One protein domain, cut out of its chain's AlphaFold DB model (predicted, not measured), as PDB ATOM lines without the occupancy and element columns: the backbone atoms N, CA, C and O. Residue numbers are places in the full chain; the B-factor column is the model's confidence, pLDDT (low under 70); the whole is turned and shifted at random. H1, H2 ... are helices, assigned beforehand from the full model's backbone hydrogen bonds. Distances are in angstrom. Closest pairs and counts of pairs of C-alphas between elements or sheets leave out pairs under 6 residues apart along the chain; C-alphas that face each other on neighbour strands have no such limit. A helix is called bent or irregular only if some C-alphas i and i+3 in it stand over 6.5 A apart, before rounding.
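This is residues 2 to 111 and 133 to 234 of the 234 residues of the protein "Lipopolysaccharide biosynthesis protein" of Providencia alcalifaciens (UniProt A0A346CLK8). Look first along the longest helix, H7: it folds back on arm H6b of the bent helix H6 as a helical hairpin, and beside this pair run a second hairpin, H1 and H2, and the long H8. With short H4 packed on H1 and H8, they make a bundle, H1 H2 H4 H6b H7 H8, up and down, each running against the one before it; H5 slants across one end of the H1 and H2 hairpin, and H3 packs near the other end of the bundle. The printed part has 212 residues with eight named helices, H1 to H8 along the chain, and no named strand: all helix. It is compact, with a radius of gyration of the C-alphas of 18.4 A and spans of 56 by 41 by 29 A.

Find C-alpha 163 at (7.107, 24.363, -4.950); from there H7 runs 47.2 A over residues 163 to 196, irregular at C-alphas 164 and 167, 8.4 A apart, with a kink of 32 degrees near residue 190. Before it, H6, residues 135 to 161, was assigned as one helix by its hydrogen bonds but is bent: C-alphas 144 and 147 are 6.6 A apart, between arms H6a, 135 to 144, and H6b, 147 to 161. H8, residues 202 to 232, runs 45.5 A to C-alpha 232 at (-4.820, 32.811, 9.272). H1, residues 2 to 27, begins at (15.746, 23.059, 13.335) and spans 37.5 A; H2, residues 31 to 61, spans 45.2 A. Then come H3, 69 to 76, H4, 78 to 88, and H5, 90 to 107.

H7 touches H6b at a shallow tilt of 4 degrees, opposite ways; their closest C-alphas, Tyr 148 and Phe 176, are 5.7 A apart. H8 touches H6b, closest at Leu 150 and Ser 220, 5.2 A. H1 is the hub, touching five helices. It touches H2 opposite ways at 7 degrees, a shallow tilt, with Gly 25 and Gly 34 closest at 4.0 A. H4 touches H1 at Ser 9 and Ile 79, 4.6 A. H5 touches H1 at a steep tilt of 61 degrees, Ala 24 to Ser 98 being 5.3 A. H3 touches H6b at Val 72 and Pro 153, 6.8 A. Every O i to N i+4 pair is within hydrogen-bond range in H3, H4, H5, H6a and H8; H1 has 20 of 22, H2 26 of 27, H6b 9 of 11 and H7 23 of 30.

The C-alphas farthest apart, Lys 106 and Leu 234, are 62.2 A apart. Residues 112 to 132 are not printed; C-alphas 111 and 133 stand 41.4 A apart across the cut. Of the links printed whole, H2 to H3 is short and the others are tight. Residues 229 to 234 stand free. Look for pLDDT under 70 at residues 66 to 67, 133, 199 and 233 to 234.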
ATOM      1  N   ILE A   2      14.968  22.418  12.241       84.62
ATOM      2  CA  ILE A   2      15.746  23.059  13.335       84.62
ATOM      3  C   ILE A   2      17.219  23.298  12.957       84.62
ATOM      4  O   ILE A   2      17.741  24.391  13.155       84.62
ATOM      5  N   LEU A   3      17.872  22.302  12.345       86.31
ATOM      6  CA  LEU A   3      19.261  22.421  11.880       86.31
ATOM      7  C   LEU A   3      19.458  23.590  10.898       86.31
ATOM      8  O   LEU A   3      20.492  24.249  10.924       86.31
ATOM      9  N   LEU A   4      18.457  23.878  10.064       88.62
ATOM     10  CA  LEU A   4      18.513  24.938   9.060       88.62
ATOM     11  C   LEU A   4      18.493  26.321   9.722       88.62
ATOM     12  O   LEU A   4      19.329  27.167   9.413       88.62
ATOM     13  N   PHE A   5      17.612  26.524  10.702       89.00
ATOM     14  CA  PHE A   5      17.588  27.754  11.499       89.00
ATOM     15  C   PHE A   5      18.802  27.894  12.418       89.00
ATOM     16  O   PHE A   5      19.267  29.008  12.657       89.00
ATOM     17  N   PHE A   6      19.360  26.781  12.894       90.06
ATOM     18  CA  PHE A   6      20.617  26.785  13.631       90.06
ATOM     19  C   PHE A   6      21.788  27.250  12.750       90.06
ATOM     20  O   PHE A   6      22.519  28.163  13.139       90.06
ATOM     21  N   LEU A   7      21.925  26.700  11.537       91.62
ATOM     22  CA  LEU A   7      22.911  27.153  10.549       91.62
ATOM     23  C   LEU A   7      22.717  28.632  10.200       91.62
ATOM     24  O   LEU A   7      23.686  29.390  10.181       91.62
ATOM     25  N   LEU A   8      21.469  29.057   9.993       91.94
ATOM     26  CA  LEU A   8      21.134  30.453   9.725       91.94
ATOM     27  C   LEU A   8      21.529  31.370  10.892       91.94
ATOM     28  O   LEU A   8      22.102  32.433  10.676       91.94
ATOM     29  N   SER A   9      21.280  30.956  12.136       94.06
ATOM     30  CA  SER A   9      21.692  31.710  13.324       94.06
ATOM     31  C   SER A   9      23.215  31.841  13.413       94.06
ATOM     32  O   SER A   9      23.719  32.946  13.624       94.06
ATOM     33  N   ILE A  10      23.962  30.757  13.168       93.69
ATOM     34  CA  ILE A  10      25.433  30.791  13.105       93.69
ATOM     35  C   ILE A  10      25.905  31.774  12.033       93.69
ATOM     36  O   ILE A  10      26.815  32.569  12.272       93.69
ATOM     37  N   LEU A  11      25.270  31.753  10.865       93.56
ATOM     38  CA  LEU A  11      25.601  32.629   9.751       93.56
ATOM     39  C   LEU A  11      25.416  34.105  10.112       93.56
ATOM     40  O   LEU A  11      26.341  34.905   9.947       93.56
ATOM     41  N   MET A  12      24.261  34.447  10.687       93.44
ATOM     42  CA  MET A  12      23.960  35.801  11.154       93.44
ATOM     43  C   MET A  12      24.887  36.235  12.296       93.44
ATOM     44  O   MET A  12      25.275  37.404  12.372       93.44
ATOM     45  N   LEU A  13      25.287  35.301  13.165       95.19
ATOM     46  CA  LEU A  13      26.241  35.538  14.245       95.19
ATOM     47  C   LEU A  13      27.628  35.874  13.693       95.19
ATOM     48  O   LEU A  13      28.220  36.873  14.108       95.19
ATOM     49  N   ILE A  14      28.137  35.085  12.744       94.69
ATOM     50  CA  ILE A  14      29.428  35.334  12.088       94.69
ATOM     51  C   ILE A  14      29.392  36.678  11.376       94.69
ATOM     52  O   ILE A  14      30.292  37.497  11.553       94.69
ATOM     53  N   GLU A  15      28.331  36.967  10.634       92.31
ATOM     54  CA  GLU A  15      28.224  38.240   9.941       92.31
ATOM     55  C   GLU A  15      28.160  39.420  10.922       92.31
ATOM     56  O   GLU A  15      28.847  40.422  10.734       92.31
ATOM     57  N   ALA A  16      27.421  39.305  12.028       93.94
ATOM     58  CA  ALA A  16      27.393  40.341  13.060       93.94
ATOM     59  C   ALA A  16      28.757  40.514  13.748       93.94
ATOM     60  O   ALA A  16      29.150  41.640  14.078       93.94
ATOM     61  N   SER A  17      29.511  39.427  13.914       95.06
ATOM     62  CA  SER A  17      30.847  39.441  14.513       95.06
ATOM     63  C   SER A  17      31.884  40.198  13.671       95.06
ATOM     64  O   SER A  17      32.831  40.747  14.231       95.06
ATOM     65  N   THR A  18      31.662  40.364  12.362       93.19
ATOM     66  CA  THR A  18      32.523  41.183  11.482       93.19
ATOM     67  C   THR A  18      32.652  42.640  11.961       93.19
ATOM     68  O   THR A  18      33.685  43.290  11.790       93.19
ATOM     69  N   SER A  19      31.632  43.172  12.642       92.06
ATOM     70  CA  SER A  19      31.695  44.506  13.252       92.06
ATOM     71  C   SER A  19      32.705  44.575  14.411       92.06
ATOM     72  O   SER A  19      33.364  45.599  14.609       92.06
ATOM     73  N   LEU A  20      32.889  43.469  15.141       92.81
ATOM     74  CA  LEU A  20      33.868  43.342  16.220       92.81
ATOM     75  C   LEU A  20      35.293  43.173  15.691       92.81
ATOM     76  O   LEU A  20      36.221  43.665  16.332       92.81
ATOM     77  N   SER A  21      35.488  42.528  14.535       92.81
ATOM     78  CA  SER A  21      36.822  42.408  13.930       92.81
ATOM     79  C   SER A  21      37.358  43.771  13.488       92.81
ATOM     80  O   SER A  21      38.509  44.102  13.781       92.81
ATOM     81  N   ARG A  22      36.506  44.622  12.893       90.19
ATOM     82  CA  ARG A  22      36.849  46.028  12.612       90.19
ATOM     83  C   ARG A  22      37.224  46.771  13.890       90.19
ATOM     84  O   ARG A  22      38.276  47.406  13.939       90.19
ATOM     85  N   LEU A  23      36.399  46.667  14.935       90.06
ATOM     86  CA  LEU A  23      36.682  47.300  16.225       90.06
ATOM     87  C   LEU A  23      38.042  46.859  16.792       90.06
ATOM     88  O   LEU A  23      38.823  47.708  17.217       90.06
ATOM     89  N   ALA A  24      38.350  45.560  16.756       89.44
ATOM     90  CA  ALA A  24      39.634  45.019  17.200       89.44
ATOM     91  C   ALA A  24      40.819  45.632  16.427       89.44
ATOM     92  O   ALA A  24      41.803  46.033  17.047       89.44
ATOM     93  N   GLY A  25      40.704  45.778  15.101       89.12
ATOM     94  CA  GLY A  25      41.731  46.422  14.271       89.12
ATOM     95  C   GLY A  25      41.977  47.885  14.645       89.12
ATOM     96  O   GLY A  25      43.125  48.305  14.797       89.12
ATOM     97  N   TYR A  26      40.913  48.655  14.892       87.75
ATOM     98  CA  TYR A  26      41.043  50.042  15.352       87.75
ATOM     99  C   TYR A  26      41.667  50.159  16.747       87.75
ATOM    100  O   TYR A  26      42.465  51.070  16.984       87.75
ATOM    101  N   LEU A  27      41.347  49.242  17.667       85.50
ATOM    102  CA  LEU A  27      41.955  49.206  19.002       85.50
ATOM    103  C   LEU A  27      43.460  48.907  18.938       85.50
ATOM    104  O   LEU A  27      44.228  49.492  19.701       85.50
ATOM    105  N   LEU A  28      43.885  48.071  17.987       84.88
ATOM    106  CA  LEU A  28      45.293  47.752  17.728       84.88
ATOM    107  C   LEU A  28      46.024  48.788  16.860       84.88
ATOM    108  O   LEU A  28      47.208  48.621  16.589       84.88
ATOM    109  N   LYS A  29      45.350  49.873  16.453       85.62
ATOM    110  CA  LYS A  29      45.873  50.908  15.540       85.62
ATOM    111  C   LYS A  29      46.256  50.382  14.145       85.62
ATOM    112  O   LYS A  29      46.946  51.084  13.415       85.62
ATOM    113  N   THR A  30      45.763  49.209  13.753       86.88
ATOM    114  CA  THR A  30      45.951  48.618  12.419       86.88
ATOM    115  C   THR A  30      44.579  48.325  11.798       86.88
ATOM    116  O   THR A  30      44.121  47.176  11.808       86.88
ATOM    117  N   PRO A  31      43.856  49.362  11.324       87.19
ATOM    118  CA  PRO A  31      42.497  49.206  10.800       87.19
ATOM    119  C   PRO A  31      42.446  48.327   9.544       87.19
ATOM    120  O   PRO A  31      41.477  47.596   9.355       87.19
ATOM    121  N   GLU A  32      43.506  48.341   8.735       89.44
ATOM    122  CA  GLU A  32      43.662  47.520   7.528       89.44
ATOM    123  C   GLU A  32      43.584  46.025   7.850       89.44
ATOM    124  O   GLU A  32      42.769  45.299   7.285       89.44
ATOM    125  N   SER A  33      44.330  45.574   8.856       88.06
ATOM    126  CA  SER A  33      44.305  44.180   9.309       88.06
ATOM    127  C   SER A  33      42.937  43.775   9.871       88.06
ATOM    128  O   SER A  33      42.499  42.636   9.707       88.06
ATOM    129  N   GLY A  34      42.215  44.718  10.492       90.12
ATOM    130  CA  GLY A  34      40.821  44.516  10.899       90.12
ATOM    131  C   GLY A  34      39.872  44.318   9.712       90.12
ATOM    132  O   GLY A  34      38.990  43.459   9.778       90.12
ATOM    133  N   LEU A  35      40.067  45.067   8.620       89.81
ATOM    134  CA  LEU A  35      39.321  44.914   7.363       89.81
ATOM    135  C   LEU A  35      39.640  43.587   6.659       89.81
ATOM    136  O   LEU A  35      38.730  42.934   6.144       89.81
ATOM    137  N   ILE A  36      40.898  43.144   6.681       91.38
ATOM    138  CA  ILE A  36      41.305  41.834   6.146       91.38
ATOM    139  C   ILE A  36      40.612  40.699   6.915       91.38
ATOM    140  O   ILE A  36      40.042  39.783   6.318       91.38
ATOM    141  N   LEU A  37      40.579  40.767   8.250       92.56
ATOM    142  CA  LEU A  37      39.871  39.760   9.043       92.56
ATOM    143  C   LEU A  37      38.353  39.808   8.801       92.56
ATOM    144  O   LEU A  37      37.707  38.770   8.697       92.56
ATOM    145  N   GLN A  38      37.776  41.004   8.675       92.88
ATOM    146  CA  GLN A  38      36.356  41.179   8.365       92.88
ATOM    147  C   GLN A  38      35.972  40.543   7.022       92.88
ATOM    148  O   GLN A  38      34.963  39.847   6.935       92.88
ATOM    149  N   SER A  39      36.772  40.774   5.980       91.00
ATOM    150  CA  SER A  39      36.552  40.192   4.652       91.00
ATOM    151  C   SER A  39      36.729  38.671   4.662       91.00
ATOM    152  O   SER A  39      35.926  37.968   4.052       91.00
ATOM    153  N   SER A  40      37.681  38.154   5.444       92.38
ATOM    154  CA  SER A  40      37.848  36.709   5.669       92.38
ATOM    155  C   SER A  40      36.616  36.082   6.340       92.38
ATOM    156  O   SER A  40      36.117  35.051   5.893       92.38
ATOM    157  N   LEU A  41      36.064  36.730   7.372       93.06
ATOM    158  CA  LEU A  41      34.833  36.289   8.039       93.06
ATOM    159  C   LEU A  41      33.608  36.361   7.113       93.06
ATOM    160  O   LEU A  41      32.760  35.473   7.153       93.06
ATOM    161  N   ALA A  42      33.522  37.382   6.259       89.56
ATOM    162  CA  ALA A  42      32.459  37.492   5.260       89.56
ATOM    163  C   ALA A  42      32.561  36.403   4.179       89.56
ATOM    164  O   ALA A  42      31.549  35.931   3.668       89.56
ATOM    165  N   LEU A  43      33.771  35.966   3.826       90.19
ATOM    166  CA  LEU A  43      33.955  34.818   2.939       90.19
ATOM    167  C   LEU A  43      33.493  33.526   3.623       90.19
ATOM    168  O   LEU A  43      32.794  32.724   3.010       90.19
ATOM    169  N   PHE A  44      33.797  33.364   4.912       91.19
ATOM    170  CA  PHE A  44      33.323  32.224   5.692       91.19
ATOM    171  C   PHE A  44      31.789  32.190   5.815       91.19
ATOM    172  O   PHE A  44      31.189  31.129   5.651       91.19
ATOM    173  N   SER A  45      31.120  33.335   6.006       90.56
ATOM    174  CA  SER A  45      29.650  33.376   5.999       90.56
ATOM    175  C   SER A  45      29.060  33.017   4.630       90.56
ATOM    176  O   SER A  45      28.048  32.321   4.570       90.56
ATOM    177  N   ARG A  46      29.709  33.400   3.521       87.94
ATOM    178  CA  ARG A  46      29.308  32.969   2.166       87.94
ATOM    179  C   ARG A  46      29.498  31.470   1.946       87.94
ATOM    180  O   ARG A  46      28.658  30.851   1.306       87.94
ATOM    181  N   MET A  47      30.557  30.879   2.492       89.50
ATOM    182  CA  MET A  47      30.748  29.427   2.456       89.50
ATOM    183  C   MET A  47      29.615  28.705   3.201       89.50
ATOM    184  O   MET A  47      29.074  27.723   2.702       89.50
ATOM    185  N   LEU A  48      29.195  29.225   4.358       89.00
ATOM    186  CA  LEU A  48      28.030  28.695   5.071       89.00
ATOM    187  C   LEU A  48      26.729  28.884   4.282       89.00
ATOM    188  O   LEU A  48      25.921  27.963   4.251       89.00
ATOM    189  N   MET A  49      26.540  30.021   3.597       87.44
ATOM    190  CA  MET A  49      25.409  30.212   2.676       87.44
ATOM    191  C   MET A  49      25.404  29.158   1.562       87.44
ATOM    192  O   MET A  49      24.350  28.620   1.229       87.44
ATOM    193  N   PHE A  50      26.575  28.847   1.002       87.19
ATOM    194  CA  PHE A  50      26.725  27.833  -0.040       87.19
ATOM    195  C   PHE A  50      26.373  26.425   0.453       87.19
ATOM    196  O   PHE A  50      25.879  25.627  -0.330       87.19
ATOM    197  N   LEU A  51      26.563  26.121   1.740       87.75
ATOM    198  CA  LEU A  51      26.077  24.876   2.351       87.75
ATOM    199  C   LEU A  51      24.578  24.935   2.684       87.75
ATOM    200  O   LEU A  51      23.869  23.937   2.570       87.75
ATOM    201  N   PHE A  52      24.090  26.107   3.086       89.19
ATOM    202  CA  PHE A  52      22.702  26.330   3.472       89.19
ATOM    203  C   PHE A  52      21.731  26.165   2.296       89.19
ATOM    204  O   PHE A  52      20.706  25.505   2.452       89.19
ATOM    205  N   MET A  53      22.037  26.732   1.122       87.62
ATOM    206  CA  MET A  53      21.108  26.715  -0.019       87.62
ATOM    207  C   MET A  53      20.812  25.298  -0.550       87.62
ATOM    208  O   MET A  53      19.633  24.979  -0.698       87.62
ATOM    209  N   PRO A  54      21.804  24.415  -0.787       87.56
ATOM    210  CA  PRO A  54      21.540  23.033  -1.187       87.56
ATOM    211  C   PRO A  54      20.775  22.254  -0.122       87.56
ATOM    212  O   PRO A  54      19.902  21.463  -0.455       87.56
ATOM    213  N   PHE A  55      21.058  22.498   1.162       87.25
ATOM    214  CA  PHE A  55      20.341  21.832   2.247       87.25
ATOM    215  C   PHE A  55      18.869  22.260   2.311       87.25
ATOM    216  O   PHE A  55      17.990  21.427   2.523       87.25
ATOM    217  N   LEU A  56      18.589  23.545   2.074       87.62
ATOM    218  CA  LEU A  56      17.228  24.058   1.923       87.62
ATOM    219  C   LEU A  56      16.525  23.435   0.705       87.62
ATOM    220  O   LEU A  56      15.381  23.006   0.827       87.62
ATOM    221  N   GLY A  57      17.215  23.346  -0.437       85.12
ATOM    222  CA  GLY A  57      16.698  22.714  -1.656       85.12
ATOM    223  C   GLY A  57      16.354  21.238  -1.451       85.12
ATOM    224  O   GLY A  57      15.234  20.832  -1.729       85.12
ATOM    225  N   TYR A  58      17.262  20.470  -0.850       85.94
ATOM    226  CA  TYR A  58      17.038  19.060  -0.528       85.94
ATOM    227  C   TYR A  58      15.831  18.848   0.398       85.94
ATOM    228  O   TYR A  58      15.021  17.955   0.168       85.94
ATOM    229  N   LEU A  59      15.667  19.683   1.433       84.56
ATOM    230  CA  LEU A  59      14.489  19.607   2.307       84.56
ATOM    231  C   LEU A  59      13.194  19.978   1.572       84.56
ATOM    232  O   LEU A  59      12.140  19.420   1.880       84.56
ATOM    233  N   SER A  60      13.279  20.889   0.599       82.69
ATOM    234  CA  SER A  60      12.170  21.240  -0.294       82.69
ATOM    235  C   SER A  60      11.782  20.090  -1.217       82.69
ATOM    236  O   SER A  60      10.598  19.843  -1.411       82.69
ATOM    237  N   ASP A  61      12.750  19.338  -1.742       81.94
ATOM    238  CA  ASP A  61      12.487  18.161  -2.581       81.94
ATOM    239  C   ASP A  61      11.756  17.050  -1.823       81.94
ATOM    240  O   ASP A  61      10.968  16.310  -2.405       81.94
ATOM    241  N   GLN A  62      11.979  16.951  -0.514       83.12
ATOM    242  CA  GLN A  62      11.327  15.954   0.331       83.12
ATOM    243  C   GLN A  62       9.924  16.357   0.803       83.12
ATOM    244  O   GLN A  62       9.325  15.600   1.565       83.12
ATOM    245  N   ASN A  63       9.414  17.533   0.406       72.75
ATOM    246  CA  ASN A  63       8.166  18.121   0.918       72.75
ATOM    247  C   ASN A  63       8.093  18.100   2.459       72.75
ATOM    248  O   ASN A  63       7.034  17.927   3.053       72.75
ATOM    249  N   ASN A  64       9.250  18.231   3.114       70.25
ATOM    250  CA  ASN A  64       9.400  18.159   4.568       70.25
ATOM    251  C   ASN A  64      10.047  19.447   5.105       70.25
ATOM    252  O   ASN A  64      10.844  19.440   6.052       70.25
ATOM    253  N   LEU A  65       9.759  20.568   4.437       70.62
ATOM    254  CA  LEU A  65      10.229  21.894   4.829       70.62
ATOM    255  C   LEU A  65       9.530  22.346   6.106       70.62
ATOM    256  O   LEU A  65      10.202  22.730   7.072       70.62
ATOM    257  N   LEU A  66       8.199  22.259   6.118       66.88
ATOM    258  CA  LEU A  66       7.355  22.685   7.223       66.88
ATOM    259  C   LEU A  66       6.674  21.482   7.874       66.88
ATOM    260  O   LEU A  66       5.632  21.018   7.439       66.88
ATOM    261  N   GLY A  67       7.232  21.000   8.987       66.00
ATOM    262  CA  GLY A  67       6.468  20.108   9.866       66.00
ATOM    263  C   GLY A  67       5.260  20.824  10.492       66.00
ATOM    264  O   GLY A  67       4.236  20.204  10.752       66.00
ATOM    265  N   ASN A  68       5.390  22.132  10.756       78.88
ATOM    266  CA  ASN A  68       4.342  23.021  11.262       78.88
ATOM    267  C   ASN A  68       4.808  24.483  11.092       78.88
ATOM    268  O   ASN A  68       5.960  24.794  11.406       78.88
ATOM    269  N   GLU A  69       3.949  25.397  10.644       81.38
ATOM    270  CA  GLU A  69       4.290  26.822  10.488       81.38
ATOM    271  C   GLU A  69       4.709  27.466  11.824       81.38
ATOM    272  O   GLU A  69       5.646  28.266  11.886       81.38
ATOM    273  N   SER A  70       4.112  27.028  12.936       83.69
ATOM    274  CA  SER A  70       4.511  27.456  14.284       83.69
ATOM    275  C   SER A  70       5.965  27.094  14.627       83.69
ATOM    276  O   SER A  70       6.637  27.839  15.346       83.69
ATOM    277  N   LEU A  71       6.502  26.001  14.063       86.19
ATOM    278  CA  LEU A  71       7.912  25.638  14.228       86.19
ATOM    279  C   LEU A  71       8.839  26.610  13.495       86.19
ATOM    280  O   LEU A  71       9.963  26.810  13.956       86.19
ATOM    281  N   VAL A  72       8.397  27.249  12.406       87.00
ATOM    282  CA  VAL A  72       9.153  28.314  11.715       87.00
ATOM    283  C   VAL A  72       9.282  29.524  12.614       87.00
ATOM    284  O   VAL A  72      10.391  30.019  12.824       87.00
ATOM    285  N   LEU A  73       8.162  29.964  13.188       87.50
ATOM    286  CA  LEU A  73       8.135  31.089  14.114       87.50
ATOM    287  C   LEU A  73       9.047  30.822  15.312       87.50
ATOM    288  O   LEU A  73       9.914  31.641  15.620       87.50
ATOM    289  N   LEU A  74       8.925  29.649  15.937       89.81
ATOM    290  CA  LEU A  74       9.741  29.287  17.094       89.81
ATOM    291  C   LEU A  74      11.225  29.161  16.724       89.81
ATOM    292  O   LEU A  74      12.083  29.680  17.435       89.81
ATOM    293  N   SER A  75      11.545  28.550  15.582       90.94
ATOM    294  CA  SER A  75      12.931  28.405  15.122       90.94
ATOM    295  C   SER A  75      13.555  29.743  14.707       90.94
ATOM    296  O   SER A  75      14.764  29.929  14.849       90.94
ATOM    297  N   SER A  76      12.762  30.724  14.267       91.62
ATOM    298  CA  SER A  76      13.269  32.067  13.952       91.62
ATOM    299  C   SER A  76      13.877  32.779  15.175       91.62
ATOM    300  O   SER A  76      14.790  33.594  15.017       91.62
ATOM    301  N   LEU A  77      13.485  32.397  16.403       93.81
ATOM    302  CA  LEU A  77      14.057  32.906  17.658       93.81
ATOM    303  C   LEU A  77      15.539  32.541  17.848       93.81
ATOM    304  O   LEU A  77      16.234  33.204  18.624       93.81
ATOM    305  N   PHE A  78      16.070  31.552  17.119       94.38
ATOM    306  CA  PHE A  78      17.504  31.255  17.161       94.38
ATOM    307  C   PHE A  78      18.358  32.441  16.697       94.38
ATOM    308  O   PHE A  78      19.480  32.600  17.184       94.38
ATOM    309  N   ILE A  79      17.854  33.295  15.798       94.25
ATOM    310  CA  ILE A  79      18.587  34.462  15.281       94.25
ATOM    311  C   ILE A  79      18.835  35.511  16.382       94.25
ATOM    312  O   ILE A  79      20.006  35.775  16.682       94.25
ATOM    313  N   PRO A  80      17.809  36.106  17.034       95.75
ATOM    314  CA  PRO A  80      18.037  37.072  18.108       95.75
ATOM    315  C   PRO A  80      18.797  36.443  19.274       95.75
ATOM    316  O   PRO A  80      19.654  37.107  19.854       95.75
ATOM    317  N   PHE A  81      18.555  35.165  19.588       95.56
ATOM    318  CA  PHE A  81      19.301  34.458  20.628       95.56
ATOM    319  C   PHE A  81      20.807  34.414  20.327       95.56
ATOM    320  O   PHE A  81      21.616  34.797  21.175       95.56
ATOM    321  N   GLY A  82      21.195  34.038  19.104       95.00
ATOM    322  CA  GLY A  82      22.595  34.033  18.670       95.00
ATOM    323  C   GLY A  82      23.238  35.424  18.724       95.00
ATOM    324  O   GLY A  82      24.363  35.581  19.203       95.00
ATOM    325  N   LEU A  83      22.506  36.466  18.316       95.75
ATOM    326  CA  LEU A  83      22.986  37.850  18.387       95.75
ATOM    327  C   LEU A  83      23.137  38.354  19.833       95.75
ATOM    328  O   LEU A  83      24.102  39.059  20.145       95.75
ATOM    329  N   ILE A  84      22.226  37.977  20.734       96.44
ATOM    330  CA  ILE A  84      22.331  38.269  22.171       96.44
ATOM    331  C   ILE A  84      23.559  37.571  22.758       96.44
ATOM    332  O   ILE A  84      24.334  38.204  23.478       96.44
ATOM    333  N   LEU A  85      23.786  36.302  22.410       95.88
ATOM    334  CA  LEU A  85      24.960  35.545  22.838       95.88
ATOM    335  C   LEU A  85      26.253  36.241  22.393       95.88
ATOM    336  O   LEU A  85      27.149  36.463  23.213       95.88
ATOM    337  N   LEU A  86      26.323  36.685  21.133       95.56
ATOM    338  CA  LEU A  86      27.443  37.478  20.623       95.56
ATOM    339  C   LEU A  86      27.652  38.762  21.439       95.56
ATOM    340  O   LEU A  86      28.780  39.089  21.809       95.56
ATOM    341  N   TYR A  87      26.580  39.495  21.749       94.31
ATOM    342  CA  TYR A  87      26.672  40.724  22.537       94.31
ATOM    343  C   TYR A  87      27.138  40.475  23.980       94.31
ATOM    344  O   TYR A  87      27.871  41.302  24.538       94.31
ATOM    345  N   THR A  88      26.751  39.352  24.583       93.94
ATOM    346  CA  THR A  88      27.190  38.937  25.922       93.94
ATOM    347  C   THR A  88      28.674  38.578  25.920       93.94
ATOM    348  O   THR A  88      29.439  39.101  26.729       93.94
ATOM    349  N   PHE A  89      29.125  37.784  24.945       93.75
ATOM    350  CA  PHE A  89      30.523  37.353  24.831       93.75
ATOM    351  C   PHE A  89      31.419  38.298  24.017       93.75
ATOM    352  O   PHE A  89      32.571  37.961  23.735       93.75
ATOM    353  N   LYS A  90      30.946  39.510  23.699       91.94
ATOM    354  CA  LYS A  90      31.645  40.487  22.846       91.94
ATOM    355  C   LYS A  90      33.114  40.701  23.216       91.94
ATOM    356  O   LYS A  90      33.954  40.754  22.332       91.94
ATOM    357  N   LEU A  91      33.448  40.782  24.507       88.69
ATOM    358  CA  LEU A  91      34.824  41.024  24.956       88.69
ATOM    359  C   LEU A  91      35.743  39.848  24.618       88.69
ATOM    360  O   LEU A  91      36.874  40.055  24.190       88.69
ATOM    361  N   ARG A  92      35.245  38.614  24.767       90.44
ATOM    362  CA  ARG A  92      35.998  37.408  24.402       90.44
ATOM    363  C   ARG A  92      36.232  37.362  22.897       90.44
ATOM    364  O   ARG A  92      37.356  37.122  22.477       90.44
ATOM    365  N   VAL A  93      35.204  37.667  22.105       92.50
ATOM    366  CA  VAL A  93      35.301  37.700  20.638       92.50
ATOM    367  C   VAL A  93      36.293  38.764  20.168       92.50
ATOM    368  O   VAL A  93      37.175  38.460  19.371       92.50
ATOM    369  N   ILE A  94      36.221  39.987  20.710       90.75
ATOM    370  CA  ILE A  94      37.184  41.046  20.378       90.75
ATOM    371  C   ILE A  94      38.606  40.607  20.753       90.75
ATOM    372  O   ILE A  94      39.510  40.780  19.943       90.75
ATOM    373  N   ASN A  95      38.816  39.991  21.922       88.62
ATOM    374  CA  ASN A  95      40.137  39.498  22.323       88.62
ATOM    375  C   ASN A  95      40.676  38.430  21.361       88.62
ATOM    376  O   ASN A  95      41.842  38.502  20.978       88.62
ATOM    377  N   ILE A  96      39.839  37.476  20.939       90.44
ATOM    378  CA  ILE A  96      40.214  36.467  19.936       90.44
ATOM    379  C   ILE A  96      40.644  37.161  18.639       90.44
ATOM    380  O   ILE A  96      41.720  36.877  18.115       90.44
ATOM    381  N   TYR A  97      39.857  38.121  18.148       92.38
ATOM    382  CA  TYR A  97      40.198  38.866  16.937       92.38
ATOM    383  C   TYR A  97      41.453  39.715  17.088       92.38
ATOM    384  O   TYR A  97      42.250  39.774  16.159       92.38
ATOM    385  N   SER A  98      41.690  40.320  18.251       88.50
ATOM    386  CA  SER A  98      42.928  41.050  18.516       88.50
ATOM    387  C   SER A  98      44.157  40.140  18.463       88.50
ATOM    388  O   SER A  98      45.176  40.539  17.903       88.50
ATOM    389  N   VAL A  99      44.062  38.912  18.985       87.69
ATOM    390  CA  VAL A  99      45.139  37.912  18.887       87.69
ATOM    391  C   VAL A  99      45.358  37.480  17.434       87.69
ATOM    392  O   VAL A  99      46.495  37.368  16.988       87.69
ATOM    393  N   LEU A 100      44.288  37.258  16.670       89.19
ATOM    394  CA  LEU A 100      44.409  36.890  15.257       89.19
ATOM    395  C   LEU A 100      45.049  38.010  14.426       89.19
ATOM    396  O   LEU A 100      45.953  37.748  13.636       89.19
ATOM    397  N   ILE A 101      44.625  39.259  14.634       88.81
ATOM    398  CA  ILE A 101      45.169  40.427  13.933       88.81
ATOM    399  C   ILE A 101      46.649  40.631  14.273       88.81
ATOM    400  O   ILE A 101      47.452  40.902  13.381       88.81
ATOM    401  N   SER A 102      47.038  40.480  15.541       86.19
ATOM    402  CA  SER A 102      48.438  40.658  15.933       86.19
ATOM    403  C   SER A 102      49.355  39.596  15.328       86.19
ATOM    404  O   SER A 102      50.459  39.930  14.900       86.19
ATOM    405  N   ARG A 103      48.885  38.346  15.217       85.88
ATOM    406  CA  ARG A 103      49.611  37.270  14.527       85.88
ATOM    407  C   ARG A 103      49.812  37.579  13.051       85.88
ATOM    408  O   ARG A 103      50.929  37.440  12.565       85.88
ATOM    409  N   VAL A 104      48.784  38.068  12.358       87.12
ATOM    410  CA  VAL A 104      48.922  38.480  10.951       87.12
ATOM    411  C   VAL A 104      49.930  39.610  10.802       87.12
ATOM    412  O   VAL A 104      50.788  39.535   9.932       87.12
ATOM    413  N   ASN A 105      49.884  40.616  11.675       84.62
ATOM    414  CA  ASN A 105      50.802  41.750  11.591       84.62
ATOM    415  C   ASN A 105      52.266  41.358  11.842       84.62
ATOM    416  O   ASN A 105      53.157  41.951  11.247       84.62
ATOM    417  N   LYS A 106      52.524  40.387  12.729       84.44
ATOM    418  CA  LYS A 106      53.888  39.927  13.041       84.44
ATOM    419  C   LYS A 106      54.416  38.873  12.070       84.44
ATOM    420  O   LYS A 106      55.584  38.909  11.707       84.44
ATOM    421  N   HIS A 107      53.573  37.914  11.691       83.94
ATOM    422  CA  HIS A 107      53.983  36.682  11.005       83.94
ATOM    423  C   HIS A 107      53.445  36.546   9.582       83.94
ATOM    424  O   HIS A 107      53.772  35.569   8.908       83.94
ATOM    425  N   GLY A 108      52.552  37.439   9.152       82.25
ATOM    426  CA  GLY A 108      51.820  37.313   7.889       82.25
ATOM    427  C   GLY A 108      50.808  36.158   7.859       82.25
ATOM    428  O   GLY A 108      50.278  35.844   6.800       82.25
ATOM    429  N   SER A 109      50.533  35.497   8.992       82.19
ATOM    430  CA  SER A 109      49.651  34.323   9.068       82.19
ATOM    431  C   SER A 109      48.834  34.292  10.361       82.19
ATOM    432  O   SER A 109      49.316  34.685  11.422       82.19
ATOM    433  N   PHE A 110      47.606  33.771  10.285       78.00
ATOM    434  CA  PHE A 110      46.709  33.593  11.433       78.00
ATOM    435  C   PHE A 110      47.114  32.431  12.362       78.00
ATOM    436  O   PHE A 110      46.732  32.412  13.537       78.00
ATOM    437  N   PHE A 111      47.871  31.456  11.845       79.94
ATOM    438  CA  PHE A 111      48.059  30.151  12.489       79.94
ATOM    439  C   PHE A 111      49.319  30.038  13.346       79.94
ATOM    440  O   PHE A 111      49.389  29.158  14.202       79.94
ATOM    441  N   SER A 133      23.928  63.158  18.469       64.69
ATOM    442  CA  SER A 133      22.827  62.495  17.750       64.69
ATOM    443  C   SER A 133      23.187  61.865  16.379       64.69
ATOM    444  O   SER A 133      22.855  62.397  15.325       64.69
ATOM    445  N   LEU A 134      23.753  60.651  16.371       81.44
ATOM    446  CA  LEU A 134      23.860  59.777  15.189       81.44
ATOM    447  C   LEU A 134      22.556  58.993  14.952       81.44
ATOM    448  O   LEU A 134      22.572  57.886  14.418       81.44
ATOM    449  N   ARG A 135      21.409  59.550  15.360       83.06
ATOM    450  CA  ARG A 135      20.105  58.873  15.292       83.06
ATOM    451  C   ARG A 135      19.795  58.408  13.870       83.06
ATOM    452  O   ARG A 135      19.504  57.235  13.683       83.06
ATOM    453  N   GLY A 136      19.962  59.279  12.872       86.69
ATOM    454  CA  GLY A 136      19.715  58.930  11.468       86.69
ATOM    455  C   GLY A 136      20.606  57.796  10.948       86.69
ATOM    456  O   GLY A 136      20.145  56.952  10.189       86.69
ATOM    457  N   PHE A 137      21.862  57.718  11.402       90.06
ATOM    458  CA  PHE A 137      22.755  56.604  11.064       90.06
ATOM    459  C   PHE A 137      22.238  55.282  11.645       90.06
ATOM    460  O   PHE A 137      22.158  54.287  10.932       90.06
ATOM    461  N   TYR A 138      21.837  55.283  12.916       91.00
ATOM    462  CA  TYR A 138      21.306  54.090  13.567       91.00
ATOM    463  C   TYR A 138      19.953  53.647  12.999       91.00
ATOM    464  O   TYR A 138      19.742  52.447  12.853       91.00
ATOM    465  N   PHE A 139      19.074  54.581  12.628       92.19
ATOM    466  CA  PHE A 139      17.812  54.263  11.953       92.19
ATOM    467  C   PHE A 139      18.035  53.632  10.580       92.19
ATOM    468  O   PHE A 139      17.425  52.613  10.280       92.19
ATOM    469  N   LEU A 140      18.946  54.182   9.773       93.06
ATOM    470  CA  LEU A 140      19.280  53.613   8.466       93.06
ATOM    471  C   LEU A 140      19.780  52.168   8.598       93.06
ATOM    472  O   LEU A 140      19.324  51.288   7.876       93.06
ATOM    473  N   VAL A 141      20.659  51.906   9.571       92.69
ATOM    474  CA  VAL A 141      21.124  50.548   9.886       92.69
ATOM    475  C   VAL A 141      19.950  49.661  10.314       92.69
ATOM    476  O   VAL A 141      19.806  48.558   9.796       92.69
ATOM    477  N   LEU A 142      19.096  50.134  11.227       94.56
ATOM    478  CA  LEU A 142      17.947  49.381  11.732       94.56
ATOM    479  C   LEU A 142      17.038  48.906  10.588       94.56
ATOM    480  O   LEU A 142      16.772  47.709  10.483       94.56
ATOM    481  N   PHE A 143      16.608  49.834   9.729       93.75
ATOM    482  CA  PHE A 143      15.706  49.554   8.612       93.75
ATOM    483  C   PHE A 143      16.346  48.712   7.512       93.75
ATOM    484  O   PHE A 143      15.635  47.975   6.844       93.75
ATOM    485  N   SER A 144      17.670  48.758   7.354       93.81
ATOM    486  CA  SER A 144      18.390  47.883   6.422       93.81
ATOM    487  C   SER A 144      18.350  46.415   6.863       93.81
ATOM    488  O   SER A 144      18.159  45.516   6.046       93.81
ATOM    489  N   TYR A 145      18.489  46.156   8.169       94.44
ATOM    490  CA  TYR A 145      18.549  44.789   8.695       94.44
ATOM    491  C   TYR A 145      17.183  44.133   8.922       94.44
ATOM    492  O   TYR A 145      17.117  42.907   8.964       94.44
ATOM    493  N   ILE A 146      16.096  44.899   9.069       94.81
ATOM    494  CA  ILE A 146      14.746  44.327   9.229       94.81
ATOM    495  C   ILE A 146      14.361  43.409   8.051       94.81
ATOM    496  O   ILE A 146      14.097  42.229   8.303       94.81
ATOM    497  N   PRO A 147      14.353  43.875   6.783       93.19
ATOM    498  CA  PRO A 147      14.004  43.025   5.649       93.19
ATOM    499  C   PRO A 147      15.027  41.903   5.457       93.19
ATOM    500  O   PRO A 147      14.658  40.801   5.072       93.19
ATOM    501  N   TYR A 148      16.295  42.143   5.799       93.25
ATOM    502  CA  TYR A 148      17.344  41.131   5.726       93.25
ATOM    503  C   TYR A 148      17.080  39.920   6.637       93.25
ATOM    504  O   TYR A 148      17.164  38.782   6.183       93.25
ATOM    505  N   TYR A 149      16.724  40.140   7.908       93.56
ATOM    506  CA  TYR A 149      16.412  39.037   8.827       93.56
ATOM    507  C   TYR A 149      15.045  38.398   8.554       93.56
ATOM    508  O   TYR A 149      14.860  37.215   8.827       93.56
ATOM    509  N   LEU A 150      14.102  39.169   8.012       92.88
ATOM    510  CA  LEU A 150      12.763  38.706   7.644       92.88
ATOM    511  C   LEU A 150      12.775  37.837   6.370       92.88
ATOM    512  O   LEU A 150      11.953  36.932   6.242       92.88
ATOM    513  N   ALA A 151      13.718  38.078   5.454       91.94
ATOM    514  CA  ALA A 151      13.784  37.404   4.158       91.94
ATOM    515  C   ALA A 151      13.829  35.875   4.278       91.94
ATOM    516  O   ALA A 151      13.103  35.194   3.566       91.94
ATOM    517  N   TRP A 152      14.642  35.320   5.181       89.75
ATOM    518  CA  TRP A 152      14.827  33.868   5.266       89.75
ATOM    519  C   TRP A 152      13.601  33.101   5.774       89.75
ATOM    520  O   TRP A 152      13.205  32.155   5.096       89.75
ATOM    521  N   PRO A 153      12.962  33.480   6.900       89.94
ATOM    522  CA  PRO A 153      11.698  32.866   7.297       89.94
ATOM    523  C   PRO A 153      10.627  32.942   6.203       89.94
ATOM    524  O   PRO A 153       9.959  31.947   5.950       89.94
ATOM    525  N   ILE A 154      10.509  34.081   5.510       89.56
ATOM    526  CA  ILE A 154       9.541  34.242   4.416       89.56
ATOM    527  C   ILE A 154       9.872  33.339   3.231       89.56
ATOM    528  O   ILE A 154       8.984  32.689   2.700       89.56
ATOM    529  N   VAL A 155      11.139  33.261   2.825       89.62
ATOM    530  CA  VAL A 155      11.587  32.371   1.743       89.62
ATOM    531  C   VAL A 155      11.255  30.919   2.069       89.62
ATOM    532  O   VAL A 155      10.787  30.201   1.196       89.62
ATOM    533  N   ILE A 156      11.447  30.493   3.319       88.50
ATOM    534  CA  ILE A 156      11.113  29.133   3.757       88.50
ATOM    535  C   ILE A 156       9.602  28.884   3.679       88.50
ATOM    536  O   ILE A 156       9.205  27.843   3.166       88.50
ATOM    537  N   LEU A 157       8.774  29.832   4.133       87.00
ATOM    538  CA  LEU A 157       7.313  29.729   4.031       87.00
ATOM    539  C   LEU A 157       6.852  29.676   2.565       87.00
ATOM    540  O   LEU A 157       6.076  28.808   2.186       87.00
ATOM    541  N   LEU A 158       7.383  30.558   1.714       87.12
ATOM    542  CA  LEU A 158       7.025  30.611   0.296       87.12
ATOM    543  C   LEU A 158       7.457  29.360  -0.473       87.12
ATOM    544  O   LEU A 158       6.737  28.936  -1.370       87.12
ATOM    545  N   LEU A 159       8.616  28.775  -0.151       86.56
ATOM    546  CA  LEU A 159       9.090  27.549  -0.802       86.56
ATOM    547  C   LEU A 159       8.169  26.355  -0.550       86.56
ATOM    548  O   LEU A 159       8.073  25.490  -1.416       86.56
ATOM    549  N   ASP A 160       7.513  26.326   0.608       83.12
ATOM    550  CA  ASP A 160       6.533  25.303   0.963       83.12
ATOM    551  C   ASP A 160       5.179  25.553   0.280       83.12
ATOM    552  O   ASP A 160       4.532  24.630  -0.197       83.12
ATOM    553  N   SER A 161       4.754  26.810   0.124       82.75
ATOM    554  CA  SER A 161       3.506  27.107  -0.595       82.75
ATOM    555  C   SER A 161       3.637  26.985  -2.121       82.75
ATOM    556  O   SER A 161       2.695  26.573  -2.795       82.75
ATOM    557  N   PHE A 162       4.797  27.332  -2.692       84.25
ATOM    558  CA  PHE A 162       5.006  27.469  -4.140       84.25
ATOM    559  C   PHE A 162       6.204  26.644  -4.636       84.25
ATOM    560  O   PHE A 162       7.206  27.167  -5.135       84.25
ATOM    561  N   HIS A 163       6.070  25.320  -4.556       76.81
ATOM    562  CA  HIS A 163       7.107  24.363  -4.950       76.81
ATOM    563  C   HIS A 163       7.542  24.444  -6.423       76.81
ATOM    564  O   HIS A 163       8.640  23.999  -6.745       76.81
ATOM    565  N   GLU A 164       6.734  24.991  -7.331       80.56
ATOM    566  CA  GLU A 164       7.102  25.087  -8.754       80.56
ATOM    567  C   GLU A 164       8.039  26.272  -9.048       80.56
ATOM    568  O   GLU A 164       8.790  26.255 -10.021       80.56
ATOM    569  N   GLN A 165       8.056  27.294  -8.184       84.62
ATOM    570  CA  GLN A 165       8.773  28.556  -8.414       84.62
ATOM    571  C   GLN A 165      10.027  28.708  -7.536       84.62
ATOM    572  O   GLN A 165      10.513  29.817  -7.305       84.62
ATOM    573  N   ARG A 166      10.603  27.595  -7.062       81.44
ATOM    574  CA  ARG A 166      11.711  27.579  -6.081       81.44
ATOM    575  C   ARG A 166      12.894  28.455  -6.474       81.44
ATOM    576  O   ARG A 166      13.417  29.189  -5.639       81.44
ATOM    577  N   GLY A 167      13.299  28.414  -7.745       82.31
ATOM    578  CA  GLY A 167      14.407  29.229  -8.252       82.31
ATOM    579  C   GLY A 167      14.148  30.732  -8.109       82.31
ATOM    580  O   GLY A 167      15.031  31.471  -7.676       82.31
ATOM    581  N   MET A 168      12.921  31.177  -8.392       86.12
ATOM    582  CA  MET A 168      12.512  32.573  -8.224       86.12
ATOM    583  C   MET A 168      12.492  32.972  -6.745       86.12
ATOM    584  O   MET A 168      13.050  34.008  -6.384       86.12
ATOM    585  N   ILE A 169      11.917  32.131  -5.880       87.06
ATOM    586  CA  ILE A 169      11.796  32.395  -4.436       87.06
ATOM    587  C   ILE A 169      13.180  32.475  -3.779       87.06
ATOM    588  O   ILE A 169      13.472  33.410  -3.030       87.06
ATOM    589  N   LEU A 170      14.079  31.546  -4.114       85.44
ATOM    590  CA  LEU A 170      15.478  31.612  -3.689       85.44
ATOM    591  C   LEU A 170      16.174  32.864  -4.246       85.44
ATOM    592  O   LEU A 170      16.916  33.521  -3.516       85.44
ATOM    593  N   GLY A 171      15.896  33.253  -5.493       84.31
ATOM    594  CA  GLY A 171      16.393  34.495  -6.089       84.31
ATOM    595  C   GLY A 171      15.971  35.758  -5.325       84.31
ATOM    596  O   GLY A 171      16.792  36.655  -5.128       84.31
ATOM    597  N   MET A 172      14.742  35.813  -4.797       86.00
ATOM    598  CA  MET A 172      14.256  36.950  -3.996       86.00
ATOM    599  C   MET A 172      15.092  37.187  -2.731       86.00
ATOM    600  O   MET A 172      15.322  38.336  -2.351       86.00
ATOM    601  N   SER A 173      15.623  36.128  -2.106       86.25
ATOM    602  CA  SER A 173      16.537  36.264  -0.956       86.25
ATOM    603  C   SER A 173      17.782  37.096  -1.300       86.25
ATOM    604  O   SER A 173      18.247  37.912  -0.496       86.25
ATOM    605  N   SER A 174      18.280  36.960  -2.534       85.44
ATOM    606  CA  SER A 174      19.456  37.685  -3.020       85.44
ATOM    607  C   SER A 174      19.163  39.167  -3.222       85.44
ATOM    608  O   SER A 174      20.044  39.992  -2.991       85.44
ATOM    609  N   PHE A 175      17.926  39.526  -3.574       87.94
ATOM    610  CA  PHE A 175      17.499  40.919  -3.686       87.94
ATOM    611  C   PHE A 175      17.546  41.635  -2.328       87.94
ATOM    612  O   PHE A 175      18.186  42.682  -2.203       87.94
ATOM    613  N   PHE A 176      16.962  41.040  -1.281       88.19
ATOM    614  CA  PHE A 176      17.001  41.612   0.072       88.19
ATOM    615  C   PHE A 176      18.429  41.716   0.620       88.19
ATOM    616  O   PHE A 176      18.804  42.737   1.205       88.19
ATOM    617  N   ASN A 177      19.256  40.693   0.389       86.88
ATOM    618  CA  ASN A 177      20.668  40.726   0.762       86.88
ATOM    619  C   ASN A 177      21.457  41.790  -0.026       86.88
ATOM    620  O   ASN A 177      22.297  42.496   0.538       86.88
ATOM    621  N   GLY A 178      21.165  41.942  -1.319       86.25
ATOM    622  CA  GLY A 178      21.766  42.946  -2.192       86.25
ATOM    623  C   GLY A 178      21.473  44.366  -1.721       86.25
ATOM    624  O   GLY A 178      22.404  45.154  -1.559       86.25
ATOM    625  N   ILE A 179      20.211  44.671  -1.401       89.00
ATOM    626  CA  ILE A 179      19.820  45.969  -0.826       89.00
ATOM    627  C   ILE A 179      20.576  46.228   0.475       89.00
ATOM    628  O   ILE A 179      21.199  47.281   0.613       89.00
ATOM    629  N   ASN A 180      20.567  45.270   1.408       89.81
ATOM    630  CA  ASN A 180      21.268  45.435   2.679       89.81
ATOM    631  C   ASN A 180      22.765  45.699   2.451       89.81
ATOM    632  O   ASN A 180      23.344  46.604   3.047       89.81
ATOM    633  N   THR A 181      23.380  44.973   1.519       88.69
ATOM    634  CA  THR A 181      24.789  45.158   1.158       88.69
ATOM    635  C   THR A 181      25.053  46.549   0.588       88.69
ATOM    636  O   THR A 181      25.974  47.210   1.056       88.69
ATOM    637  N   ILE A 182      24.245  47.026  -0.365       91.06
ATOM    638  CA  ILE A 182      24.382  48.367  -0.961       91.06
ATOM    639  C   ILE A 182      24.257  49.447   0.113       91.06
ATOM    640  O   ILE A 182      25.072  50.368   0.168       91.06
ATOM    641  N   VAL A 183      23.262  49.332   0.997       91.75
ATOM    642  CA  VAL A 183      23.059  50.297   2.081       91.75
ATOM    643  C   VAL A 183      24.287  50.345   2.995       91.75
ATOM    644  O   VAL A 183      24.768  51.427   3.355       91.75
ATOM    645  N   LEU A 184      24.839  49.179   3.337       89.19
ATOM    646  CA  LEU A 184      26.018  49.090   4.188       89.19
ATOM    647  C   LEU A 184      27.264  49.663   3.510       89.19
ATOM    648  O   LEU A 184      27.948  50.489   4.110       89.19
ATOM    649  N   THR A 185      27.549  49.281   2.268       89.06
ATOM    650  CA  THR A 185      28.786  49.669   1.575       89.06
ATOM    651  C   THR A 185      28.777  51.119   1.106       89.06
ATOM    652  O   THR A 185      29.803  51.787   1.204       89.06
ATOM    653  N   MET A 186      27.636  51.641   0.646       90.00
ATOM    654  CA  MET A 186      27.545  53.011   0.127       90.00
ATOM    655  C   MET A 186      27.337  54.056   1.227       90.00
ATOM    656  O   MET A 186      27.820  55.182   1.102       90.00
ATOM    657  N   PHE A 187      26.630  53.724   2.314       90.62
ATOM    658  CA  PHE A 187      26.236  54.723   3.317       90.62
ATOM    659  C   PHE A 187      26.837  54.482   4.698       90.62
ATOM    660  O   PHE A 187      27.286  55.435   5.344       90.62
ATOM    661  N   VAL A 188      26.826  53.240   5.185       90.00
ATOM    662  CA  VAL A 188      27.257  52.929   6.559       90.00
ATOM    663  C   VAL A 188      28.777  52.916   6.658       90.00
ATOM    664  O   VAL A 188      29.339  53.601   7.513       90.00
ATOM    665  N   ASP A 189      29.446  52.204   5.757       86.75
ATOM    666  CA  ASP A 189      30.895  52.017   5.752       86.75
ATOM    667  C   ASP A 189      31.662  53.340   5.597       86.75
ATOM    668  O   ASP A 189      32.500  53.630   6.460       86.75
ATOM    669  N   PRO A 190      31.342  54.225   4.629       87.50
ATOM    670  CA  PRO A 190      32.016  55.516   4.510       87.50
ATOM    671  C   PRO A 190      31.834  56.396   5.751       87.50
ATOM    672  O   PRO A 190      32.759  57.102   6.159       87.50
ATOM    673  N   LYS A 191      30.660  56.345   6.397       87.56
ATOM    674  CA  LYS A 191      30.417  57.071   7.655       87.56
ATOM    675  C   LYS A 191      31.254  56.507   8.802       87.56
ATOM    676  O   LYS A 191      31.827  57.287   9.560       87.56
ATOM    677  N   LEU A 192      31.363  55.183   8.920       86.69
ATOM    678  CA  LEU A 192      32.201  54.542   9.937       86.69
ATOM    679  C   LEU A 192      33.682  54.879   9.753       86.69
ATOM    680  O   LEU A 192      34.347  55.199  10.735       86.69
ATOM    681  N   ILE A 193      34.179  54.890   8.513       84.44
ATOM    682  CA  ILE A 193      35.566  55.264   8.200       84.44
ATOM    683  C   ILE A 193      35.838  56.720   8.595       84.44
ATOM    684  O   ILE A 193      36.821  56.984   9.288       84.44
ATOM    685  N   LYS A 194      34.941  57.659   8.246       83.44
ATOM    686  CA  LYS A 194      35.058  59.077   8.643       83.44
ATOM    687  C   LYS A 194      35.134  59.253  10.163       83.44
ATOM    688  O   LYS A 194      35.897  60.086  10.647       83.44
ATOM    689  N   ILE A 195      34.371  58.458  10.918       82.12
ATOM    690  CA  ILE A 195      34.367  58.486  12.389       82.12
ATOM    691  C   ILE A 195      35.568  57.727  12.984       82.12
ATOM    692  O   ILE A 195      35.958  57.987  14.123       82.12
ATOM    693  N   GLY A 196      36.194  56.828  12.219       72.75
ATOM    694  CA  GLY A 196      37.354  56.026  12.621       72.75
ATOM    695  C   GLY A 196      38.564  56.842  13.087       72.75
ATOM    696  O   GLY A 196      39.361  56.351  13.885       72.75
ATOM    697  N   SER A 197      38.666  58.109  12.674       71.06
ATOM    698  CA  SER A 197      39.664  59.067  13.170       71.06
ATOM    699  C   SER A 197      39.507  59.373  14.673       71.06
ATOM    700  O   SER A 197      40.493  59.633  15.371       71.06
ATOM    701  N   TYR A 198      38.294  59.255  15.227       76.00
ATOM    702  CA  TYR A 198      37.976  59.548  16.627       76.00
ATOM    703  C   TYR A 198      38.013  58.287  17.508       76.00
ATOM    704  O   TYR A 198      36.984  57.718  17.885       76.00
ATOM    705  N   LYS A 199      39.224  57.898  17.931       68.81
ATOM    706  CA  LYS A 199      39.521  56.664  18.699       68.81
ATOM    707  C   LYS A 199      38.621  56.399  19.917       68.81
ATOM    708  O   LYS A 199      38.376  55.248  20.256       68.81
ATOM    709  N   LYS A 200      38.123  57.445  20.587       70.62
ATOM    710  CA  LYS A 200      37.286  57.317  21.800       70.62
ATOM    711  C   LYS A 200      35.787  57.135  21.512       70.62
ATOM    712  O   LYS A 200      35.058  56.691  22.390       70.62
ATOM    713  N   ILE A 201      35.317  57.497  20.317       78.06
ATOM    714  CA  ILE A 201      33.889  57.464  19.939       78.06
ATOM    715  C   ILE A 201      33.554  56.153  19.211       78.06
ATOM    716  O   ILE A 201      32.424  55.675  19.245       78.06
ATOM    717  N   LEU A 202      34.555  55.538  18.591       82.25
ATOM    718  CA  LEU A 202      34.386  54.372  17.742       82.25
ATOM    719  C   LEU A 202      33.905  53.102  18.477       82.25
ATOM    720  O   LEU A 202      32.966  52.467  17.986       82.25
ATOM    721  N   PRO A 203      34.443  52.735  19.663       83.44
ATOM    722  CA  PRO A 203      33.985  51.536  20.362       83.44
ATOM    723  C   PRO A 203      32.487  51.519  20.700       83.44
ATOM    724  O   PRO A 203      31.827  50.529  20.377       83.44
ATOM    725  N   PRO A 204      31.889  52.580  21.284       83.81
ATOM    726  CA  PRO A 204      30.459  52.563  21.560       83.81
ATOM    727  C   PRO A 204      29.602  52.515  20.286       83.81
ATOM    728  O   PRO A 204      28.518  51.945  20.343       83.81
ATOM    729  N   ILE A 205      30.069  53.037  19.143       88.19
ATOM    730  CA  ILE A 205      29.339  52.932  17.867       88.19
ATOM    731  C   ILE A 205      29.273  51.477  17.398       88.19
ATOM    732  O   ILE A 205      28.174  50.974  17.180       88.19
ATOM    733  N   TYR A 206      30.408  50.774  17.308       89.31
ATOM    734  CA  TYR A 206      30.419  49.365  16.881       89.31
ATOM    735  C   TYR A 206      29.617  48.463  17.824       89.31
ATOM    736  O   TYR A 206      28.864  47.604  17.373       89.31
ATOM    737  N   LEU A 207      29.695  48.700  19.136       88.25
ATOM    738  CA  LEU A 207      28.878  47.959  20.098       88.25
ATOM    739  C   LEU A 207      27.380  48.267  19.967       88.25
ATOM    740  O   LEU A 207      26.553  47.381  20.182       88.25
ATOM    741  N   ASN A 208      27.015  49.501  19.613       90.31
ATOM    742  CA  ASN A 208      25.625  49.857  19.338       90.31
ATOM    743  C   ASN A 208      25.120  49.243  18.025       90.31
ATOM    744  O   ASN A 208      23.948  48.892  17.971       90.31
ATOM    745  N   LEU A 209      25.966  49.042  17.007       92.38
ATOM    746  CA  LEU A 209      25.565  48.348  15.773       92.38
ATOM    747  C   LEU A 209      25.084  46.919  16.045       92.38
ATOM    748  O   LEU A 209      24.078  46.497  15.482       92.38
ATOM    749  N   ILE A 210      25.739  46.199  16.960       93.62
ATOM    750  CA  ILE A 210      25.293  44.857  17.373       93.62
ATOM    751  C   ILE A 210      23.934  44.934  18.071       93.62
ATOM    752  O   ILE A 210      23.048  44.138  17.777       93.62
ATOM    753  N   LYS A 211      23.730  45.921  18.952       93.56
ATOM    754  CA  LYS A 211      22.420  46.130  19.589       93.56
ATOM    755  C   LYS A 211      21.332  46.426  18.571       93.56
ATOM    756  O   LYS A 211      20.244  45.887  18.687       93.56
ATOM    757  N   ILE A 212      21.623  47.269  17.584       94.69
ATOM    758  CA  ILE A 212      20.675  47.598  16.519       94.69
ATOM    759  C   ILE A 212      20.333  46.349  15.722       94.69
ATOM    760  O   ILE A 212      19.161  46.115  15.486       94.69
ATOM    761  N   ARG A 213      21.315  45.497  15.400       95.44
ATOM    762  CA  ARG A 213      21.060  44.192  14.775       95.44
ATOM    763  C   ARG A 213      20.145  43.305  15.634       95.44
ATOM    764  O   ARG A 213      19.224  42.714  15.084       95.44
ATOM    765  N   ILE A 214      20.346  43.256  16.959       96.44
ATOM    766  CA  ILE A 214      19.437  42.549  17.885       96.44
ATOM    767  C   ILE A 214      18.022  43.136  17.791       96.44
ATOM    768  O   ILE A 214      17.074  42.391  17.557       96.44
ATOM    769  N   PHE A 215      17.869  44.458  17.904       96.44
ATOM    770  CA  PHE A 215      16.561  45.111  17.796       96.44
ATOM    771  C   PHE A 215      15.894  44.862  16.442       96.44
ATOM    772  O   PHE A 215      14.725  44.493  16.418       96.44
ATOM    773  N   SER A 216      16.626  44.982  15.332       96.31
ATOM    774  CA  SER A 216      16.125  44.654  13.997       96.31
ATOM    775  C   SER A 216      15.635  43.211  13.933       96.31
ATOM    776  O   SER A 216      14.536  42.992  13.453       96.31
ATOM    777  N   SER A 217      16.386  42.240  14.470       96.50
ATOM    778  CA  SER A 217      15.962  40.832  14.463       96.50
ATOM    779  C   SER A 217      14.694  40.577  15.287       96.50
ATOM    780  O   SER A 217      13.832  39.818  14.860       96.50
ATOM    781  N   ILE A 218      14.538  41.257  16.430       96.25
ATOM    782  CA  ILE A 218      13.326  41.170  17.256       96.25
ATOM    783  C   ILE A 218      12.137  41.780  16.507       96.25
ATOM    784  O   ILE A 218      11.074  41.168  16.445       96.25
ATOM    785  N   ILE A 219      12.320  42.955  15.896       96.38
ATOM    786  CA  ILE A 219      11.283  43.612  15.088       96.38
ATOM    787  C   ILE A 219      10.881  42.723  13.906       96.38
ATOM    788  O   ILE A 219       9.690  42.559  13.662       96.38
ATOM    789  N   SER A 220      11.838  42.104  13.209       95.44
ATOM    790  CA  SER A 220      11.551  41.173  12.112       95.44
ATOM    791  C   SER A 220      10.699  39.989  12.565       95.44
ATOM    792  O   SER A 220       9.787  39.600  11.849       95.44
ATOM    793  N   ILE A 221      10.941  39.438  13.757       94.44
ATOM    794  CA  ILE A 221      10.130  38.335  14.294       94.44
ATOM    795  C   ILE A 221       8.723  38.805  14.656       94.44
ATOM    796  O   ILE A 221       7.759  38.120  14.340       94.44
ATOM    797  N   ILE A 222       8.585  39.987  15.262       94.69
ATOM    798  CA  ILE A 222       7.266  40.570  15.546       94.69
ATOM    799  C   ILE A 222       6.485  40.770  14.242       94.69
ATOM    800  O   ILE A 222       5.318  40.396  14.165       94.69
ATOM    801  N   LEU A 223       7.130  41.303  13.201       94.75
ATOM    802  CA  LEU A 223       6.518  41.452  11.879       94.75
ATOM    803  C   LEU A 223       6.124  40.101  11.279       94.75
ATOM    804  O   LEU A 223       5.029  39.983  10.743       94.75
ATOM    805  N   LEU A 224       6.973  39.081  11.405       92.88
ATOM    806  CA  LEU A 224       6.666  37.729  10.942       92.88
ATOM    807  C   LEU A 224       5.438  37.145  11.659       92.88
ATOM    808  O   LEU A 224       4.578  36.567  11.004       92.88
ATOM    809  N   ILE A 225       5.317  37.344  12.977       91.81
ATOM    810  CA  ILE A 225       4.140  36.929  13.758       91.81
ATOM    811  C   ILE A 225       2.885  37.669  13.283       91.81
ATOM    812  O   ILE A 225       1.839  37.049  13.128       91.81
ATOM    813  N   ILE A 226       2.972  38.976  13.021       91.62
ATOM    814  CA  ILE A 226       1.839  39.757  12.498       91.62
ATOM    815  C   ILE A 226       1.406  39.226  11.126       91.62
ATOM    816  O   ILE A 226       0.217  39.017  10.912       91.62
ATOM    817  N   ILE A 227       2.354  38.976  10.217       89.75
ATOM    818  CA  ILE A 227       2.075  38.413   8.885       89.75
ATOM    819  C   ILE A 227       1.399  37.042   9.011       89.75
ATOM    820  O   ILE A 227       0.411  36.775   8.329       89.75
ATOM    821  N   TYR A 228       1.897  36.196   9.910       87.25
ATOM    822  CA  TYR A 228       1.315  34.886  10.182       87.25
ATOM    823  C   TYR A 228      -0.120  34.984  10.713       87.25
ATOM    824  O   TYR A 228      -1.019  34.321  10.212       87.25
ATOM    825  N   LEU A 229      -0.372  35.856  11.693       88.12
ATOM    826  CA  LEU A 229      -1.724  36.048  12.216       88.12
ATOM    827  C   LEU A 229      -2.671  36.554  11.127       88.12
ATOM    828  O   LEU A 229      -3.763  36.024  10.990       88.12
ATOM    829  N   LEU A 230      -2.247  37.532  10.320       87.69
ATOM    830  CA  LEU A 230      -3.065  38.070   9.228       87.69
ATOM    831  C   LEU A 230      -3.426  37.014   8.178       87.69
ATOM    832  O   LEU A 230      -4.537  37.041   7.662       87.69
ATOM    833  N   THR A 231      -2.510  36.094   7.877       82.56
ATOM    834  CA  THR A 231      -2.745  35.026   6.894       82.56
ATOM    835  C   THR A 231      -3.684  33.936   7.403       82.56
ATOM    836  O   THR A 231      -4.367  33.337   6.590       82.56
ATOM    837  N   GLN A 232      -3.808  33.724   8.719       77.81
ATOM    838  CA  GLN A 232      -4.820  32.811   9.272       77.81
ATOM    839  C   GLN A 232      -6.259  33.348   9.188       77.81
ATOM    840  O   GLN A 232      -7.205  32.572   9.303       77.81
ATOM    841  N   TYR A 233      -6.432  34.666   9.046       67.38
ATOM    842  CA  TYR A 233      -7.746  35.317   8.969       67.38
ATOM    843  C   TYR A 233      -8.218  35.591   7.531       67.38
ATOM    844  O   TYR A 233      -9.329  36.097   7.360       67.38
ATOM    845  N   LEU A 234      -7.385  35.300   6.529       55.28
ATOM    846  CA  LEU A 234      -7.674  35.442   5.097       55.28
ATOM    847  C   LEU A 234      -7.993  34.076   4.488       55.28
ATOM    848  O   LEU A 234      -8.932  34.031   3.664       55.28
TER     849      LEU A 234